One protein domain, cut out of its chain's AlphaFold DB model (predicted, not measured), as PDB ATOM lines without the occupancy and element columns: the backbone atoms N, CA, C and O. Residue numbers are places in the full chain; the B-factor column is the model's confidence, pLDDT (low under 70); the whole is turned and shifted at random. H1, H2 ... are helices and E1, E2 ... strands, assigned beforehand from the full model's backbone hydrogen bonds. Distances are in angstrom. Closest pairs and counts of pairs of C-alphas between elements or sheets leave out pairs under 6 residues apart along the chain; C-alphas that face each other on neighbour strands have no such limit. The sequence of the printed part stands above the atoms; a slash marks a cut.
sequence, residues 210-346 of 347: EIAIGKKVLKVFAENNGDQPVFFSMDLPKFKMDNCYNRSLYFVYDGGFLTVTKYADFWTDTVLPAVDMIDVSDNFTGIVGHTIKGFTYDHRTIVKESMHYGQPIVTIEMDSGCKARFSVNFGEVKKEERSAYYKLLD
ATOM      1  N   GLU A 210      44.617 -48.675  16.698       96.38
ATOM      2  CA  GLU A 210      45.649 -47.821  17.293       96.38
ATOM      3  C   GLU A 210      46.185 -46.764  16.319       96.38
ATOM      4  O   GLU A 210      46.555 -45.671  16.749       96.38
ATOM      5  N   ILE A 211      46.129 -47.007  15.003       97.31
ATOM      6  CA  ILE A 211      46.523 -46.027  13.973       97.31
ATOM      7  C   ILE A 211      45.645 -44.763  14.005       97.31
ATOM      8  O   ILE A 211      46.068 -43.685  13.567       97.31
ATOM      9  N   ALA A 212      44.434 -44.858  14.566       98.19
ATOM     10  CA  ALA A 212      43.555 -43.712  14.764       98.19
ATOM     11  C   ALA A 212      44.006 -42.795  15.920       98.19
ATOM     12  O   ALA A 212      43.555 -41.651  16.001       98.19
ATOM     13  N   ILE A 213      44.897 -43.249  16.809       98.44
ATOM     14  CA  ILE A 213      45.421 -42.424  17.905       98.44
ATOM     15  C   ILE A 213      46.228 -41.254  17.329       98.44
ATOM     16  O   ILE A 213      47.028 -41.390  16.405       98.44
ATOM     17  N   GLY A 214      45.989 -40.054  17.856       98.44
ATOM     18  CA  GLY A 214      46.569 -38.813  17.347       98.44
ATOM     19  C   GLY A 214      45.883 -38.272  16.088       98.44
ATOM     20  O   GLY A 214      46.274 -37.209  15.601       98.44
ATOM     21  N   LYS A 215      44.850 -38.945  15.562       98.50
ATOM     22  CA  LYS A 215      44.067 -38.459  14.419       98.50
ATOM     23  C   LYS A 215      42.890 -37.607  14.881       98.50
ATOM     24  O   LYS A 215      42.204 -37.924  15.854       98.50
ATOM     25  N   LYS A 216      42.646 -36.514  14.154       98.56
ATOM     26  CA  LYS A 216      41.507 -35.619  14.371       98.56
ATOM     27  C   LYS A 216      40.284 -36.136  13.626       98.56
ATOM     28  O   LYS A 216      40.313 -36.211  12.401       98.56
ATOM     29  N   VAL A 217      39.202 -36.423  14.346       98.62
ATOM     30  CA  VAL A 217      37.930 -36.836  13.743       98.62
ATOM     31  C   VAL A 217      37.291 -35.632  13.058       98.62
ATOM     32  O   VAL A 217      37.030 -34.605  13.684       98.62
ATOM     33  N   LEU A 218      37.042 -35.748  11.759       98.50
ATOM     34  CA  LEU A 218      36.466 -34.700  10.919       98.50
ATOM     35  C   LEU A 218      34.967 -34.886  10.714       98.50
ATOM     36  O   LEU A 218      34.233 -33.902  10.655       98.50
ATOM     37  N   LYS A 219      34.531 -36.141  10.588       98.19
ATOM     38  CA  LYS A 219      33.138 -36.531  10.366       98.19
ATOM     39  C   LYS A 219      32.863 -37.902  10.955       98.19
ATOM     40  O   LYS A 219      33.782 -38.709  11.091       98.19
ATOM     41  N   VAL A 220      31.592 -38.176  11.226       98.44
ATOM     42  CA  VAL A 220      31.120 -39.534  11.495       98.44
ATOM     43  C   VAL A 220      30.040 -39.889  10.486       98.44
ATOM     44  O   VAL A 220      29.030 -39.194  10.379       98.44
ATOM     45  N   PHE A 221      30.257 -40.971   9.747       98.25
ATOM     46  CA  PHE A 221      29.252 -41.564   8.873       98.25
ATOM     47  C   PHE A 221      28.669 -42.821   9.508       98.25
ATOM     48  O   PHE A 221      29.329 -43.491  10.294       98.25
ATOM     49  N   ALA A 222      27.445 -43.159   9.133       97.19
ATOM     50  CA  ALA A 222      26.842 -44.455   9.408       97.19
ATOM     51  C   ALA A 222      26.366 -45.083   8.100       97.19
ATOM     52  O   ALA A 222      25.920 -44.355   7.206       97.19
ATOM     53  N   GLU A 223      26.412 -46.412   7.986       96.00
ATOM     54  CA  GLU A 223      25.745 -47.079   6.862       96.00
ATOM     55  C   GLU A 223      24.235 -46.801   6.921       96.00
ATOM     56  O   GLU A 223      23.604 -46.849   7.984       96.00
ATOM     57  N   ASN A 224      23.646 -46.535   5.759       91.38
ATOM     58  CA  ASN A 224      22.218 -46.330   5.620       91.38
ATOM     59  C   ASN A 224      21.459 -47.605   6.024       91.38
ATOM     60  O   ASN A 224      21.767 -48.711   5.576       91.38
ATOM     61  N   ASN A 225      20.430 -47.448   6.856       87.38
ATOM     62  CA  ASN A 225      19.587 -48.544   7.328       87.38
ATOM     63  C   ASN A 225      18.230 -48.598   6.595       87.38
ATOM     64  O   ASN A 225      17.225 -49.047   7.151       87.38
ATOM     65  N   GLY A 226      18.200 -48.130   5.344       88.25
ATOM     66  CA  GLY A 226      16.985 -48.008   4.545       88.25
ATOM     67  C   GLY A 226      16.019 -47.009   5.177       88.25
ATOM     68  O   GLY A 226      16.398 -45.887   5.496       88.25
ATOM     69  N   ASP A 227      14.777 -47.433   5.398       88.75
ATOM     70  CA  ASP A 227      13.745 -46.586   6.012       88.75
ATOM     71  C   ASP A 227      13.839 -46.527   7.549       88.75
ATOM     72  O   ASP A 227      13.076 -45.806   8.196       88.75
ATOM     73  N   GLN A 228      14.731 -47.314   8.158       89.50
ATOM     74  CA  GLN A 228      14.902 -47.344   9.608       89.50
ATOM     75  C   GLN A 228      15.868 -46.244  10.059       89.50
ATOM     76  O   GLN A 228      16.868 -45.986   9.384       89.50
ATOM     77  N   PRO A 229      15.632 -45.621  11.226       92.00
ATOM     78  CA  PRO A 229      16.576 -44.655  11.761       92.00
ATOM     79  C   PRO A 229      17.927 -45.329  12.049       92.00
ATOM     80  O   PRO A 229      17.987 -46.496  12.449       92.00
ATOM     81  N   VAL A 230      19.017 -44.581  11.850       94.56
ATOM     82  CA  VAL A 230      20.381 -45.043  12.167       94.56
ATOM     83  C   VAL A 230      20.507 -45.339  13.662       94.56
ATOM     84  O   VAL A 230      20.977 -46.410  14.044       94.56
ATOM     85  N   PHE A 231      20.045 -44.394  14.488       95.75
ATOM     86  CA  PHE A 231      20.001 -44.522  15.940       95.75
ATOM     87  C   PHE A 231      18.572 -44.701  16.425       95.75
ATOM     88  O   PHE A 231      17.655 -44.016  15.972       95.75
ATOM     89  N   PHE A 232      18.391 -45.603  17.378       94.50
ATOM     90  CA  PHE A 232      17.095 -45.884  17.971       94.50
ATOM     91  C   PHE A 232      17.223 -46.134  19.472       94.50
ATOM     92  O   PHE A 232      18.292 -46.477  19.981       94.50
ATOM     93  N   SER A 233      16.104 -45.980  20.179       94.38
ATOM     94  CA  SER A 233      16.029 -46.312  21.595       94.38
ATOM     95  C   SER A 233      15.630 -47.768  21.815       94.38
ATOM     96  O   SER A 233      14.779 -48.302  21.105       94.38
ATOM     97  N   MET A 234      16.168 -48.376  22.868       91.62
ATOM     98  CA  MET A 234      15.801 -49.705  23.336       91.62
ATOM     99  C   MET A 234      15.655 -49.724  24.856       91.62
ATOM    100  O   MET A 234      16.506 -49.209  25.585       91.62
ATOM    101  N   ASP A 235      14.591 -50.360  25.337       89.12
ATOM    102  CA  ASP A 235      14.421 -50.650  26.756       89.12
ATOM    103  C   ASP A 235      15.224 -51.909  27.108       89.12
ATOM    104  O   ASP A 235      14.816 -53.034  26.814       89.12
ATOM    105  N   LEU A 236      16.394 -51.729  27.725       85.62
ATOM    106  CA  LEU A 236      17.153 -52.838  28.298       85.62
ATOM    107  C   LEU A 236      16.600 -53.171  29.693       85.62
ATOM    108  O   LEU A 236      16.023 -52.303  30.352       85.62
ATOM    109  N   PRO A 237      16.822 -54.395  30.216       82.56
ATOM    110  CA  PRO A 237      16.215 -54.839  31.474       82.56
ATOM    111  C   PRO A 237      16.437 -53.918  32.686       82.56
ATOM    112  O   PRO A 237      15.668 -53.975  33.641       82.56
ATOM    113  N   LYS A 238      17.501 -53.104  32.681       79.50
ATOM    114  CA  LYS A 238      17.869 -52.217  33.797       79.50
ATOM    115  C   LYS A 238      17.711 -50.725  33.502       79.50
ATOM    116  O   LYS A 238      17.676 -49.939  34.443       79.50
ATOM    117  N   PHE A 239      17.685 -50.320  32.238       81.44
ATOM    118  CA  PHE A 239      17.660 -48.914  31.839       81.44
ATOM    119  C   PHE A 239      17.293 -48.795  30.360       81.44
ATOM    120  O   PHE A 239      17.495 -49.720  29.580       81.44
ATOM    121  N   LYS A 240      16.819 -47.617  29.962       89.06
ATOM    122  CA  LYS A 240      16.637 -47.273  28.555       89.06
ATOM    123  C   LYS A 240      17.963 -46.818  27.947       89.06
ATOM    124  O   LYS A 240      18.716 -46.083  28.586       89.06
ATOM    125  N   MET A 241      18.251 -47.264  26.732       91.56
ATOM    126  CA  MET A 241      19.392 -46.821  25.938       91.56
ATOM    127  C   MET A 241      18.882 -46.113  24.689       91.56
ATOM    128  O   MET A 241      18.112 -46.707  23.950       91.56
ATOM    129  N   ASP A 242      19.290 -44.867  24.452       91.19
ATOM    130  CA  ASP A 242      18.725 -44.035  23.374       91.19
ATOM    131  C   ASP A 242      19.565 -43.995  22.088       91.19
ATOM    132  O   ASP A 242      19.110 -43.495  21.065       91.19
ATOM    133  N   ASN A 243      20.772 -44.556  22.132       94.19
ATOM    134  CA  ASN A 243      21.774 -44.468  21.072       94.19
ATOM    135  C   ASN A 243      22.181 -45.861  20.565       94.19
ATOM    136  O   ASN A 243      23.370 -46.143  20.389       94.19
ATOM    137  N   CYS A 244      21.210 -46.762  20.406       95.50
ATOM    138  CA  CYS A 244      21.440 -48.085  19.829       95.50
ATOM    139  C   CYS A 244      21.569 -47.996  18.307       95.50
ATOM    140  O   CYS A 244      20.933 -47.152  17.679       95.50
ATOM    141  N   TYR A 245      22.373 -48.878  17.719       95.50
ATOM    142  CA  TYR A 245      22.600 -48.959  16.281       95.50
ATOM    143  C   TYR A 245      22.950 -50.393  15.856       95.50
ATOM    144  O   TYR A 245      23.506 -51.182  16.622       95.50
ATOM    145  N   ASN A 246      22.619 -50.730  14.606       93.81
ATOM    146  CA  ASN A 246      22.782 -52.079  14.036       93.81
ATOM    147  C   ASN A 246      23.662 -52.110  12.777       93.81
ATOM    148  O   ASN A 246      23.765 -53.146  12.116       93.81
ATOM    149  N   ARG A 247      24.264 -50.972  12.436       94.31
ATOM    150  CA  ARG A 247      25.079 -50.741  11.243       94.31
ATOM    151  C   ARG A 247      26.419 -50.137  11.628       94.31
ATOM    152  O   ARG A 247      26.524 -49.559  12.701       94.31
ATOM    153  N   SER A 248      27.426 -50.278  10.779       96.50
ATOM    154  CA  SER A 248      28.752 -49.752  11.092       96.50
ATOM    155  C   SER A 248      28.752 -48.221  11.113       96.50
ATOM    156  O   SER A 248      28.018 -47.569  10.362       96.50
ATOM    157  N   LEU A 249      29.583 -47.659  11.983       98.12
ATOM    158  CA  LEU A 249      29.923 -46.243  12.026       98.12
ATOM    159  C   LEU A 249      31.356 -46.062  11.513       98.12
ATOM    160  O   LEU A 249      32.207 -46.920  11.741       98.12
ATOM    161  N   TYR A 250      31.633 -44.932  10.870       98.44
ATOM    162  CA  TYR A 250      32.942 -44.597  10.314       98.44
ATOM    163  C   TYR A 250      33.374 -43.218  10.808       98.44
ATOM    164  O   TYR A 250      32.810 -42.198  10.407       98.44
ATOM    165  N   PHE A 251      34.375 -43.184  11.682       98.62
ATOM    166  CA  PHE A 251      34.962 -41.962  12.225       98.62
ATOM    167  C   PHE A 251      36.093 -41.528  11.298       98.62
ATOM    168  O   PHE A 251      37.202 -42.056  11.363       98.62
ATOM    169  N   VAL A 252      35.792 -40.595  10.401       98.56
ATOM    170  CA  VAL A 252      36.686 -40.176   9.318       98.56
ATOM    171  C   VAL A 252      37.690 -39.147   9.814       98.56
ATOM    172  O   VAL A 252      37.318 -38.186  10.489       98.56
ATOM    173  N   TYR A 253      38.947 -39.312   9.422       98.25
ATOM    174  CA  TYR A 253      40.051 -38.390   9.666       98.25
ATOM    175  C   TYR A 253      40.903 -38.227   8.396       98.25
ATOM    176  O   TYR A 253      40.673 -38.879   7.378       98.25
ATOM    177  N   ASP A 254      41.889 -37.330   8.416       96.88
ATOM    178  CA  ASP A 254      42.772 -37.151   7.259       96.88
ATOM    179  C   ASP A 254      43.570 -38.432   6.975       96.88
ATOM    180  O   ASP A 254      44.376 -38.882   7.795       96.88
ATOM    181  N   GLY A 255      43.353 -39.001   5.788       95.38
ATOM    182  CA  GLY A 255      44.045 -40.198   5.315       95.38
ATOM    183  C   GLY A 255      43.398 -41.531   5.695       95.38
ATOM    184  O   GLY A 255      43.972 -42.555   5.356       95.38
ATOM    185  N   GLY A 256      42.232 -41.548   6.353       97.75
ATOM    186  CA  GLY A 256      41.529 -42.797   6.655       97.75
ATOM    187  C   GLY A 256      40.317 -42.632   7.566       97.75
ATOM    188  O   GLY A 256      39.768 -41.541   7.730       97.75
ATOM    189  N   PHE A 257      39.870 -43.734   8.147       98.50
ATOM    190  CA  PHE A 257      38.763 -43.758   9.092       98.50
ATOM    191  C   PHE A 257      38.911 -44.911  10.082       98.50
ATOM    192  O   PHE A 257      39.584 -45.902   9.815       98.50
ATOM    193  N   LEU A 258      38.277 -44.762  11.241       98.69
ATOM    194  CA  LEU A 258      38.076 -45.832  12.214       98.69
ATOM    195  C   LEU A 258      36.669 -46.404  12.018       98.69
ATOM    196  O   LEU A 258      35.683 -45.668  12.111       98.69
ATOM    197  N   THR A 259      36.581 -47.703  11.760       98.44
ATOM    198  CA  THR A 259      35.319 -48.442  11.698       98.44
ATOM    199  C   THR A 259      34.893 -48.857  13.099       98.44
ATOM    200  O   THR A 259      35.720 -49.282  13.899       98.44
ATOM    201  N   VAL A 260      33.595 -48.751  13.385       97.81
ATOM    202  CA  VAL A 260      32.969 -49.258  14.611       97.81
ATOM    203  C   VAL A 260      31.758 -50.091  14.228       97.81
ATOM    204  O   VAL A 260      30.790 -49.565  13.673       97.81
ATOM    205  N   THR A 261      31.789 -51.393  14.494       95.56
ATOM    206  CA  THR A 261      30.717 -52.300  14.053       95.56
ATOM    207  C   THR A 261      29.549 -52.361  15.033       95.56
ATOM    208  O   THR A 261      29.620 -51.927  16.183       95.56
ATOM    209  N   LYS A 262      28.467 -53.027  14.612       91.38
ATOM    210  CA  LYS A 262      27.336 -53.402  15.481       91.38
ATOM    211  C   LYS A 262      27.694 -54.385  16.611       91.38
ATOM    212  O   LYS A 262      26.821 -54.737  17.404       91.38
ATOM    213  N   TYR A 263      28.932 -54.865  16.651       91.06
ATOM    214  CA  TYR A 263      29.464 -55.714  17.711       91.06
ATOM    215  C   TYR A 263      30.458 -54.971  18.613       91.06
ATOM    216  O   TYR A 263      30.977 -55.565  19.552       91.06
ATOM    217  N   ALA A 264      30.634 -53.661  18.382       92.94
ATOM    218  CA  ALA A 264      31.652 -52.833  19.017       92.94
ATOM    219  C   ALA A 264      33.076 -53.376  18.791       92.94
ATOM    220  O   ALA A 264      33.902 -53.327  19.698       92.94
ATOM    221  N   ASP A 265      33.334 -53.870  17.577       94.75
ATOM    222  CA  ASP A 265      34.682 -54.163  17.091       94.75
ATOM    223  C   ASP A 265      35.225 -52.942  16.316       94.75
ATOM    224  O   ASP A 265      34.441 -52.158  15.759       94.75
ATOM    225  N   PHE A 266      36.549 -52.775  16.299       97.81
ATOM    226  CA  PHE A 266      37.252 -51.573  15.847       97.81
ATOM    227  C   PHE A 266      38.481 -51.905  14.994       97.81
ATOM    228  O   PHE A 266      39.354 -52.647  15.426       97.81
ATOM    229  N   TRP A 267      38.608 -51.271  13.830       98.38
ATOM    230  CA  TRP A 267      39.828 -51.272  13.008       98.38
ATOM    231  C   TRP A 267      39.883 -50.000  12.164       98.38
ATOM    232  O   TRP A 267      38.896 -49.262  12.079       98.38
ATOM    233  N   THR A 268      41.019 -49.725  11.532       98.56
ATOM    234  CA  THR A 268      41.153 -48.603  10.597       98.56
ATOM    235  C   THR A 268      41.232 -49.063   9.155       98.56
ATOM    236  O   THR A 268      41.656 -50.178   8.883       98.56
ATOM    237  N   ASP A 269      40.808 -48.209   8.228       98.31
ATOM    238  CA  ASP A 269      41.028 -48.393   6.794       98.31
ATOM    239  C   ASP A 269      41.190 -47.019   6.114       98.31
ATOM    240  O   ASP A 269      40.861 -45.964   6.666       98.31
ATOM    241  N   THR A 270      41.725 -47.021   4.900       97.38
ATOM    242  CA  THR A 270      41.859 -45.863   4.012       97.38
ATOM    243  C   THR A 270      40.845 -45.878   2.865       97.38
ATOM    244  O   THR A 270      40.632 -44.844   2.227       97.38
ATOM    245  N   VAL A 271      40.179 -47.015   2.615       94.44
ATOM    246  CA  VAL A 271      39.179 -47.171   1.550       94.44
ATOM    247  C   VAL A 271      37.782 -47.307   2.147       94.44
ATOM    248  O   VAL A 271      37.411 -48.344   2.681       94.44
ATOM    249  N   LEU A 272      36.972 -46.248   2.054       91.44
ATOM    250  CA  LEU A 272      35.590 -46.305   2.539       91.44
ATOM    251  C   LEU A 272      34.784 -47.361   1.761       91.44
ATOM    252  O   LEU A 272      34.917 -47.448   0.534       91.44
ATOM    253  N   PRO A 273      33.913 -48.133   2.434       90.94
ATOM    254  CA  PRO A 273      33.097 -49.127   1.755       90.94
ATOM    255  C   PRO A 273      32.121 -48.469   0.778       90.94
ATOM    256  O   PRO A 273      31.583 -47.390   1.028       90.94
ATOM    257  N   ALA A 274      31.857 -49.148  -0.340       90.38
ATOM    258  CA  ALA A 274      30.909 -48.712  -1.365       90.38
ATOM    259  C   ALA A 274      29.452 -48.977  -0.938       90.38
ATOM    260  O   ALA A 274      28.721 -49.727  -1.585       90.38
ATOM    261  N   VAL A 275      29.055 -48.390   0.188       90.75
ATOM    262  CA  VAL A 275      27.715 -48.470   0.774       90.75
ATOM    263  C   VAL A 275      27.116 -47.075   0.872       90.75
ATOM    264  O   VAL A 275      27.837 -46.083   0.988       90.75
ATOM    265  N   ASP A 276      25.790 -46.992   0.845       93.75
ATOM    266  CA  ASP A 276      25.110 -45.729   1.105       93.75
ATOM    267  C   ASP A 276      25.387 -45.296   2.546       93.75
ATOM    268  O   ASP A 276      25.188 -46.069   3.485       93.75
ATOM    269  N   MET A 277      25.837 -44.057   2.726       95.81
ATOM    270  CA  MET A 277      26.193 -43.505   4.031       95.81
ATOM    271  C   MET A 277      25.392 -42.250   4.345       95.81
ATOM    272  O   MET A 277      25.050 -41.464   3.461       95.81
ATOM    273  N   ILE A 278      25.141 -42.044   5.634       96.50
ATOM    274  CA  ILE A 278      24.477 -40.858   6.173       96.50
ATOM    275  C   ILE A 278      25.457 -40.153   7.114       96.50
ATOM    276  O   ILE A 278      26.099 -40.801   7.942       96.50
ATOM    277  N   ASP A 279      25.592 -38.831   6.978       97.19
ATOM    278  CA  ASP A 279      26.375 -38.004   7.904       97.19
ATOM    279  C   ASP A 279      25.625 -37.904   9.237       97.19
ATOM    280  O   ASP A 279      24.498 -37.412   9.292       97.19
ATOM    281  N   VAL A 280      26.249 -38.407  10.298       97.44
ATOM    282  CA  VAL A 280      25.713 -38.426  11.664       97.44
ATOM    283  C   VAL A 280      26.602 -37.642  12.627       97.44
ATOM    284  O   VAL A 280      26.574 -37.857  13.836       97.44
ATOM    285  N   SER A 281      27.408 -36.717  12.103       97.94
ATOM    286  CA  SER A 281      28.373 -35.940  12.889       97.94
ATOM    287  C   SER A 281      27.731 -35.184  14.062       97.94
ATOM    288  O   SER A 281      28.337 -35.082  15.129       97.94
ATOM    289  N   ASP A 282      26.485 -34.724  13.912       96.12
ATOM    290  CA  ASP A 282      25.747 -33.993  14.954       96.12
ATOM    291  C   ASP A 282      25.467 -34.842  16.209       96.12
ATOM    292  O   ASP A 282      25.344 -34.312  17.316       96.12
ATOM    293  N   ASN A 283      25.427 -36.172  16.071       95.81
ATOM    294  CA  ASN A 283      25.284 -37.104  17.192       95.81
ATOM    295  C   ASN A 283      26.567 -37.244  18.026       95.81
ATOM    296  O   ASN A 283      26.527 -37.764  19.139       95.81
ATOM    297  N   PHE A 284      27.697 -36.766  17.505       95.94
ATOM    298  CA  PHE A 284      29.023 -36.899  18.099       95.94
ATOM    299  C   PHE A 284      29.656 -35.523  18.370       95.94
ATOM    300  O   PHE A 284      30.865 -35.327  18.204       95.94
ATOM    301  N   THR A 285      28.831 -34.565  18.809       88.31
ATOM    302  CA  THR A 285      29.233 -33.216  19.243       88.31
ATOM    303  C   THR A 285      30.095 -33.306  20.511       88.31
ATOM    304  O   THR A 285      29.599 -33.422  21.623       88.31
ATOM    305  N   GLY A 286      31.418 -33.336  20.341       89.56
ATOM    306  CA  GLY A 286      32.399 -33.622  21.403       89.56
ATOM    307  C   GLY A 286      33.503 -34.580  20.948       89.56
ATOM    308  O   GLY A 286      34.613 -34.548  21.476       89.56
ATOM    309  N   ILE A 287      33.218 -35.360  19.902       96.44
ATOM    310  CA  ILE A 287      34.185 -36.189  19.178       96.44
ATOM    311  C   ILE A 287      34.594 -35.503  17.871       96.44
ATOM    312  O   ILE A 287      35.779 -35.364  17.580       96.44
ATOM    313  N   VAL A 288      33.621 -35.030  17.087       97.88
ATOM    314  CA  VAL A 288      33.893 -34.338  15.821       97.88
ATOM    315  C   VAL A 288      34.632 -33.030  16.094       97.88
ATOM    316  O   VAL A 288      34.213 -32.218  16.916       97.88
ATOM    317  N   GLY A 289      35.745 -32.826  15.392       98.06
ATOM    318  CA  GLY A 289      36.651 -31.700  15.587       98.06
ATOM    319  C   GLY A 289      37.736 -31.931  16.643       98.06
ATOM    320  O   GLY A 289      38.544 -31.024  16.845       98.06
ATOM    321  N   HIS A 290      37.801 -33.114  17.257       98.19
ATOM    322  CA  HIS A 290      38.754 -33.455  18.314       98.19
ATOM    323  C   HIS A 290      39.683 -34.607  17.927       98.19
ATOM    324  O   HIS A 290      39.390 -35.392  17.024       98.19
ATOM    325  N   THR A 291      40.822 -34.691  18.610       98.56
ATOM    326  CA  THR A 291      41.846 -35.722  18.380       98.56
ATOM    327  C   THR A 291      41.612 -36.927  19.279       98.56
ATOM    328  O   THR A 291      41.403 -36.751  20.477       98.56
ATOM    329  N   ILE A 292      41.684 -38.143  18.736       98.56
ATOM    330  CA  ILE A 292      41.655 -39.374  19.536       98.56
ATOM    331  C   ILE A 292      42.954 -39.457  20.344       98.56
ATOM    332  O   ILE A 292      44.045 -39.453  19.776       98.56
ATOM    333  N   LYS A 293      42.853 -39.526  21.671       98.25
ATOM    334  CA  LYS A 293      43.997 -39.698  22.578       98.25
ATOM    335  C   LYS A 293      44.322 -41.155  22.858       98.25
ATOM    336  O   LYS A 293      45.485 -41.473  23.073       98.25
ATOM    337  N   GLY A 294      43.314 -42.016  22.882       97.75
ATOM    338  CA  GLY A 294      43.510 -43.423  23.186       97.75
ATOM    339  C   GLY A 294      42.203 -44.174  23.361       97.75
ATOM    340  O   GLY A 294      41.113 -43.597  23.308       97.75
ATOM    341  N   PHE A 295      42.357 -45.470  23.593       97.19
ATOM    342  CA  PHE A 295      41.277 -46.416  23.810       97.19
ATOM    343  C   PHE A 295      41.472 -47.077  25.172       97.19
ATOM    344  O   PHE A 295      42.596 -47.359  25.581       97.19
ATOM    345  N   THR A 296      40.378 -47.322  25.883       95.81
ATOM    346  CA  THR A 296      40.390 -48.148  27.094       95.81
ATOM    347  C   THR A 296      39.356 -49.248  26.970       95.81
ATOM    348  O   THR A 296      38.228 -48.983  26.539       95.81
ATOM    349  N   TYR A 297      39.728 -50.441  27.415       93.56
ATOM    350  CA  TYR A 297      38.925 -51.648  27.313       93.56
ATOM    351  C   TYR A 297      38.483 -52.122  28.693       93.56
ATOM    352  O   TYR A 297      39.239 -52.061  29.659       93.56
ATOM    353  N   ASP A 298      37.242 -52.578  28.766       93.25
ATOM    354  CA  ASP A 298      36.651 -53.242  29.920       93.25
ATOM    355  C   ASP A 298      35.701 -54.343  29.411       93.25
ATOM    356  O   ASP A 298      35.339 -54.390  28.229       93.25
ATOM    357  N   HIS A 299      35.303 -55.253  30.289       92.12
ATOM    358  CA  HIS A 299      34.476 -56.400  29.955       92.12
ATOM    359  C   HIS A 299      33.319 -56.538  30.938       92.12
ATOM    360  O   HIS A 299      33.478 -56.470  32.156       92.12
ATOM    361  N   ARG A 300      32.132 -56.837  30.407       90.81
ATOM    362  CA  ARG A 300      30.991 -57.250  31.223       90.81
ATOM    363  C   ARG A 300      30.478 -58.608  30.780       90.81
ATOM    364  O   ARG A 300      29.991 -58.760  29.666       90.81
ATOM    365  N   THR A 301      30.479 -59.569  31.698       88.62
ATOM    366  CA  THR A 301      29.851 -60.873  31.470       88.62
ATOM    367  C   THR A 301      28.406 -60.868  31.952       88.62
ATOM    368  O   THR A 301      28.089 -60.412  33.055       88.62
ATOM    369  N   ILE A 302      27.511 -61.419  31.139       87.19
ATOM    370  CA  ILE A 302      26.124 -61.684  31.506       87.19
ATOM    371  C   ILE A 302      25.888 -63.180  31.460       87.19
ATOM    372  O   ILE A 302      26.060 -63.815  30.425       87.19
ATOM    373  N   VAL A 303      25.459 -63.735  32.588       86.25
ATOM    374  CA  VAL A 303      25.131 -65.155  32.704       86.25
ATOM    375  C   VAL A 303      23.619 -65.314  32.611       86.25
ATOM    376  O   VAL A 303      22.872 -64.713  33.389       86.25
ATOM    377  N   LYS A 304      23.160 -66.116  31.649       82.00
ATOM    378  CA  LYS A 304      21.766 -66.561  31.542       82.00
ATOM    379  C   LYS A 304      21.761 -68.079  31.450       82.00
ATOM    380  O   LYS A 304      22.268 -68.637  30.482       82.00
ATOM    381  N   GLU A 305      21.160 -68.721  32.448       85.19
ATOM    382  CA  GLU A 305      21.174 -70.181  32.594       85.19
ATOM    383  C   GLU A 305      22.620 -70.706  32.621       85.19
ATOM    384  O   GLU A 305      23.382 -70.297  33.493       85.19
ATOM    385  N   SER A 306      23.007 -71.577  31.685       83.12
ATOM    386  CA  SER A 306      24.377 -72.085  31.528       83.12
ATOM    387  C   SER A 306      25.217 -71.305  30.509       83.12
ATOM    388  O   SER A 306      26.369 -71.660  30.274       83.12
ATOM    389  N   MET A 307      24.661 -70.268  29.872       81.94
ATOM    390  CA  MET A 307      25.350 -69.499  28.836       81.94
ATOM    391  C   MET A 307      25.965 -68.215  29.393       81.94
ATOM    392  O   MET A 307      25.299 -67.419  30.063       81.94
ATOM    393  N   HIS A 308      27.230 -67.994  29.041       82.81
ATOM    394  CA  HIS A 308      27.992 -66.789  29.343       82.81
ATOM    395  C   HIS A 308      28.045 -65.899  28.097       82.81
ATOM    396  O   HIS A 308      28.444 -66.338  27.023       82.81
ATOM    397  N   TYR A 309      27.625 -64.645  28.239       84.38
ATOM    398  CA  TYR A 309      27.644 -63.645  27.178       84.38
ATOM    399  C   TYR A 309      28.640 -62.547  27.541       84.38
ATOM    400  O   TYR A 309      28.404 -61.799  28.490       84.38
ATOM    401  N   GLY A 310      29.731 -62.445  26.786       84.88
ATOM    402  CA  GLY A 310      30.680 -61.342  26.904       84.88
ATOM    403  C   GLY A 310      30.172 -60.086  26.199       84.88
ATOM    404  O   GLY A 310      29.722 -60.154  25.054       84.88
ATOM    405  N   GLN A 311      30.237 -58.944  26.879       90.19
ATOM    406  CA  GLN A 311      29.981 -57.624  26.310       90.19
ATOM    407  C   GLN A 311      31.288 -56.813  26.342       90.19
ATOM    408  O   GLN A 311      31.764 -56.513  27.443       90.19
ATOM    409  N   PRO A 312      31.869 -56.434  25.184       92.88
ATOM    410  CA  PRO A 312      32.931 -55.434  25.145       92.88
ATOM    411  C   PRO A 312      32.448 -54.099  25.692       92.88
ATOM    412  O   PRO A 312      31.317 -53.676  25.432       92.88
ATOM    413  N   ILE A 313      33.313 -53.412  26.426       94.62
ATOM    414  CA  ILE A 313      33.156 -52.005  26.772       94.62
ATOM    415  C   ILE A 313      34.403 -51.294  26.262       94.62
ATOM    416  O   ILE A 313      35.471 -51.389  26.857       94.62
ATOM    417  N   VAL A 314      34.259 -50.563  25.160       96.44
ATOM    418  CA  VAL A 314      35.360 -49.809  24.552       96.44
ATOM    419  C   VAL A 314      35.093 -48.331  24.749       96.44
ATOM    420  O   VAL A 314      34.014 -47.848  24.423       96.44
ATOM    421  N   THR A 315      36.048 -47.595  25.304       97.56
ATOM    422  CA  THR A 315      35.935 -46.140  25.449       97.56
ATOM    423  C   THR A 315      37.016 -45.456  24.633       97.56
ATOM    424  O   THR A 315      38.195 -45.705  24.853       97.56
ATOM    425  N   ILE A 316      36.601 -44.576  23.725       97.69
ATOM    426  CA  ILE A 316      37.478 -43.665  22.988       97.69
ATOM    427  C   ILE A 316      37.603 -42.383  23.809       97.69
ATOM    428  O   ILE A 316      36.589 -41.753  24.124       97.69
ATOM    429  N   GLU A 317      38.826 -41.997  24.159       97.81
ATOM    430  CA  GLU A 317      39.113 -40.731  24.831       97.81
ATOM    431  C   GLU A 317      39.575 -39.682  23.821       97.81
ATOM    432  O   GLU A 317      40.477 -39.935  23.021       97.81
ATOM    433  N   MET A 318      38.979 -38.491  23.878       97.75
ATOM    434  CA  MET A 318      39.328 -37.364  23.015       97.75
ATOM    435  C   MET A 318      40.233 -36.357  23.723       97.75
ATOM    436  O   MET A 318      40.284 -36.270  24.951       97.75
ATOM    437  N   ASP A 319      40.922 -35.519  22.948       97.06
ATOM    438  CA  ASP A 319      41.790 -34.469  23.480       97.06
ATOM    439  C   ASP A 319      41.076 -33.433  24.353       97.06
ATOM    440  O   ASP A 319      41.688 -32.945  25.310       97.06
ATOM    441  N   SER A 320      39.793 -33.190  24.084       94.44
ATOM    442  CA  SER A 320      38.873 -32.357  24.863       94.44
ATOM    443  C   SER A 320      38.524 -32.907  26.244       94.44
ATOM    444  O   SER A 320      37.945 -32.179  27.045       94.44
ATOM    445  N   GLY A 321      38.838 -34.175  26.519       94.81
ATOM    446  CA  GLY A 321      38.368 -34.900  27.699       94.81
ATOM    447  C   GLY A 321      37.009 -35.582  27.507       94.81
ATOM    448  O   GLY A 321      36.639 -36.407  28.337       94.81
ATOM    449  N   CYS A 322      36.291 -35.306  26.408       96.25
ATOM    450  CA  CYS A 322      35.081 -36.051  26.058       96.25
ATOM    451  C   CYS A 322      35.425 -37.527  25.817       96.25
ATOM    452  O   CYS A 322      36.448 -37.845  25.202       96.25
ATOM    453  N   LYS A 323      34.562 -38.433  26.286       97.19
ATOM    454  CA  LYS A 323      34.731 -39.876  26.089       97.19
ATOM    455  C   LYS A 323      33.508 -40.467  25.405       97.19
ATOM    456  O   LYS A 323      32.388 -40.247  25.853       97.19
ATOM    457  N   ALA A 324      33.709 -41.264  24.361       96.81
ATOM    458  CA  ALA A 324      32.646 -42.057  23.747       96.81
ATOM    459  C   ALA A 324      32.808 -43.521  24.152       96.81
ATOM    460  O   ALA A 324      33.783 -44.168  23.781       96.81
ATOM    461  N   ARG A 325      31.854 -44.046  24.922       97.12
ATOM    462  CA  ARG A 325      31.819 -45.450  25.336       97.12
ATOM    463  C   ARG A 325      30.885 -46.244  24.438       97.12
ATOM    464  O   ARG A 325      29.708 -45.910  24.369       97.12
ATOM    465  N   PHE A 326      31.377 -47.328  23.862       97.19
ATOM    466  CA  PHE A 326      30.655 -48.277  23.025       97.19
ATOM    467  C   PHE A 326      30.531 -49.623  23.732       97.19
ATOM    468  O   PHE A 326      31.432 -50.041  24.461       97.19
ATOM    469  N   SER A 327      29.399 -50.289  23.538       95.44
ATOM    470  CA  SER A 327      29.173 -51.651  24.019       95.44
ATOM    471  C   SER A 327      28.015 -52.295  23.257       95.44
ATOM    472  O   SER A 327      27.399 -51.671  22.393       95.44
ATOM    473  N   VAL A 328      27.706 -53.545  23.588       94.00
ATOM    474  CA  VAL A 328      26.619 -54.333  22.999       94.00
ATOM    475  C   VAL A 328      25.645 -54.793  24.071       94.00
ATOM    476  O   VAL A 328      26.001 -54.951  25.234       94.00
ATOM    477  N   ASN A 329      24.401 -55.052  23.683       91.31
ATOM    478  CA  ASN A 329      23.347 -55.557  24.575       91.31
ATOM    479  C   ASN A 329      23.286 -57.104  24.630       91.31
ATOM    480  O   ASN A 329      22.245 -57.698  24.937       91.31
ATOM    481  N   PHE A 330      24.385 -57.788  24.298       88.12
ATOM    482  CA  PHE A 330      24.433 -59.251  24.213       88.12
ATOM    483  C   PHE A 330      24.075 -59.903  25.542       88.12
ATOM    484  O   PHE A 330      24.481 -59.447  26.604       88.12
ATOM    485  N   GLY A 331      23.282 -60.970  25.496       85.19
ATOM    486  CA  GLY A 331      22.808 -61.625  26.708       85.19
ATOM    487  C   GLY A 331      21.753 -60.825  27.477       85.19
ATOM    488  O   GLY A 331      21.139 -61.398  28.363       85.19
ATOM    489  N   GLU A 332      21.439 -59.569  27.145       87.25
ATOM    490  CA  GLU A 332      20.334 -58.817  27.773       87.25
ATOM    491  C   GLU A 332      19.025 -59.033  27.015       87.25
ATOM    492  O   GLU A 332      17.992 -59.273  27.642       87.25
ATOM    493  N   VAL A 333      19.108 -59.096  25.687       87.12
ATOM    494  CA  VAL A 333      17.973 -59.232  24.761       87.12
ATOM    495  C   VAL A 333      18.038 -60.524  23.938       87.12
ATOM    496  O   VAL A 333      19.000 -61.297  24.047       87.12
ATOM    497  N   LYS A 334      17.008 -60.790  23.124       86.69
ATOM    498  CA  LYS A 334      17.016 -61.920  22.179       86.69
ATOM    499  C   LYS A 334      17.995 -61.673  21.028       86.69
ATOM    500  O   LYS A 334      18.407 -60.543  20.791       86.69
ATOM    501  N   LYS A 335      18.396 -62.727  20.305       85.38
ATOM    502  CA  LYS A 335      19.436 -62.636  19.258       85.38
ATOM    503  C   LYS A 335      19.064 -61.637  18.157       85.38
ATOM    504  O   LYS A 335      19.921 -60.888  17.707       85.38
ATOM    505  N   GLU A 336      17.799 -61.620  17.771       86.50
ATOM    506  CA  GLU A 336      17.198 -60.743  16.767       86.50
ATOM    507  C   GLU A 336      17.130 -59.261  17.180       86.50
ATOM    508  O   GLU A 336      17.028 -58.394  16.320       86.50
ATOM    509  N   GLU A 337      17.234 -58.966  18.479       87.19
ATOM    510  CA  GLU A 337      17.211 -57.608  19.047       87.19
ATOM    511  C   GLU A 337      18.620 -57.103  19.395       87.19
ATOM    512  O   GLU A 337      18.791 -56.024  19.972       87.19
ATOM    513  N   ARG A 338      19.658 -57.893  19.093       91.31
ATOM    514  CA  ARG A 338      21.036 -57.529  19.416       91.31
ATOM    515  C   ARG A 338      21.467 -56.291  18.637       91.31
ATOM    516  O   ARG A 338      21.285 -56.221  17.425       91.31
ATOM    517  N   SER A 339      22.080 -55.360  19.355       93.44
ATOM    518  CA  SER A 339      22.566 -54.081  18.847       93.44
ATOM    519  C   SER A 339      23.798 -53.631  19.623       93.44
ATOM    520  O   SER A 339      23.978 -54.007  20.792       93.44
ATOM    521  N   ALA A 340      24.609 -52.791  18.989       95.88
ATOM    522  CA  ALA A 340      25.565 -51.965  19.703       95.88
ATOM    523  C   ALA A 340      24.884 -50.680  20.176       95.88
ATOM    524  O   ALA A 340      23.811 -50.298  19.706       95.88
ATOM    525  N   TYR A 341      25.506 -50.003  21.127       95.69
ATOM    526  CA  TYR A 341      25.099 -48.685  21.577       95.69
ATOM    527  C   TYR A 341      26.311 -47.866  21.992       95.69
ATOM    528  O   TYR A 341      27.367 -48.421  22.305       95.69
ATOM    529  N   TYR A 342      26.147 -46.545  22.034       96.06
ATOM    530  CA  TYR A 342      27.166 -45.652  22.577       96.06
ATOM    531  C   TYR A 342      26.620 -44.686  23.633       96.06
ATOM    532  O   TYR A 342      25.426 -44.387  23.697       96.06
ATOM    533  N   LYS A 343      27.519 -44.180  24.477       94.88
ATOM    534  CA  LYS A 343      27.274 -43.075  25.405       94.88
ATOM    535  C   LYS A 343      28.404 -42.070  25.294       94.88
ATOM    536  O   LYS A 343      29.567 -42.449  25.421       94.88
ATOM    537  N   LEU A 344      28.051 -40.805  25.122       93.81
ATOM    538  CA  LEU A 344      28.976 -39.714  25.388       93.81
ATOM    539  C   LEU A 344      29.039 -39.519  26.902       93.81
ATOM    540  O   LEU A 344      28.008 -39.489  27.577       93.81
ATOM    541  N   LEU A 345      30.250 -39.480  27.433       92.00
ATOM    542  CA  LEU A 345      30.536 -39.182  28.822       92.00
ATOM    543  C   LEU A 345      31.170 -37.795  28.834       92.00
ATOM    544  O   LEU A 345      32.163 -37.553  28.134       92.00
ATOM    545  N   ASP A 346      30.554 -36.900  29.594       76.12
ATOM    546  CA  ASP A 346      31.060 -35.547  29.781       76.12
ATOM    547  C   ASP A 346      32.407 -35.581  30.523       76.12
ATOM    548  O   ASP A 346      32.678 -36.506  31.300       76.12
TER     549      ASP A 346
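AT A GLANCE: This is residues 210 to 346 of the 347 residues of an uncharacterized protein of Firmicutes bacterium CAG:240 (UniProt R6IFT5). Two antiparallel sheets stand partly face to face: a larger one of six strands, curled like part of a barrel, and a smaller one of five. The long hairpin of E8 and E9 reaches past the smaller sheet at one end, and the short H1 sits at one side, between the two sheets. The printed part has 137 residues, with E1 to E7, then H1, then E8 to E11; the class is mostly strand. The sheet orders are E2 E3 E11 E10 E9 E8 and E6 E5 E4 E1 E7. The whole is compact, with a radius of gyration of the C-alphas of 14.9 A and spans of 47 by 33 by 25 A.

HOW THE PARTS SIT: In the larger sheet, E8, residues 292 to 304, E9, 307 to 318, E10, 323 to 328, and E11, 340 to 345, form a meander, each strand the antiparallel neighbour of the one before. E8 and E9 are a hairpin, with N 302 and O 309 within hydrogen-bond range at 2.8 A; E9 and E10 are a hairpin too, with N 326 and O 314 within range at 2.7 A, and so are E10 and E11, with N 343 and O 325 within range at 2.8 A. E3, residues 239 to 245, is staggered: 244 to 245 pair with E11, with N 245 and O 340 2.8 A apart, and 239 to 244 with E2, residues 232 to 236, with N 234 and O 241 2.8 A apart. In the smaller sheet, E4, residues 249 to 253, E5, 256 to 260, and E6, 266 to 269, form another meander; N 251 and O 258 are 2.8 A apart, N 259 and O 267 2.8 A. E1, residues 219 to 223, is between E4 and E7, residues 277 to 279: N 250 and O 221 are 2.8 A apart, N 278 and O 222 2.9 A. Both sheets are strongly twisted. H1, residues 281 to 284, is on the smaller sheet, over none of its strands; its closest C-alphas with E1 are those of Val 220 and Ser 281, 4.7 A. H1 only grazes the larger sheet, with residues 283 to 284, and is only just on it, with 5 pairs of C-alphas within 10 A. H1 is too short for an O i to N i+4 pair; its 1 O i to N i+3 pair is within hydrogen-bond range. E4 and E10 are apart, as are E5 and E9.

IN THESE COORDINATES: E8 is 35.8 A long, E9 35.5 A, E10 16.9 A, E11 16.5 A and E3 16.3 A. E1 begins at C-alpha 219 (33.138, -36.531, 10.366), E8 at C-alpha 292 (41.655, -39.374, 19.536), and E11 ends at C-alpha 345 (30.536, -39.182, 28.822).

THE WHOLE: The C-alphas farthest apart, of Asp 254 and Glu 305, are 46.9 A apart. The printed part has no cut. The link from E10 to E11, 11 residues, is long. Mean pLDDT of the printed part is 93.5, and no printed residue is under 70.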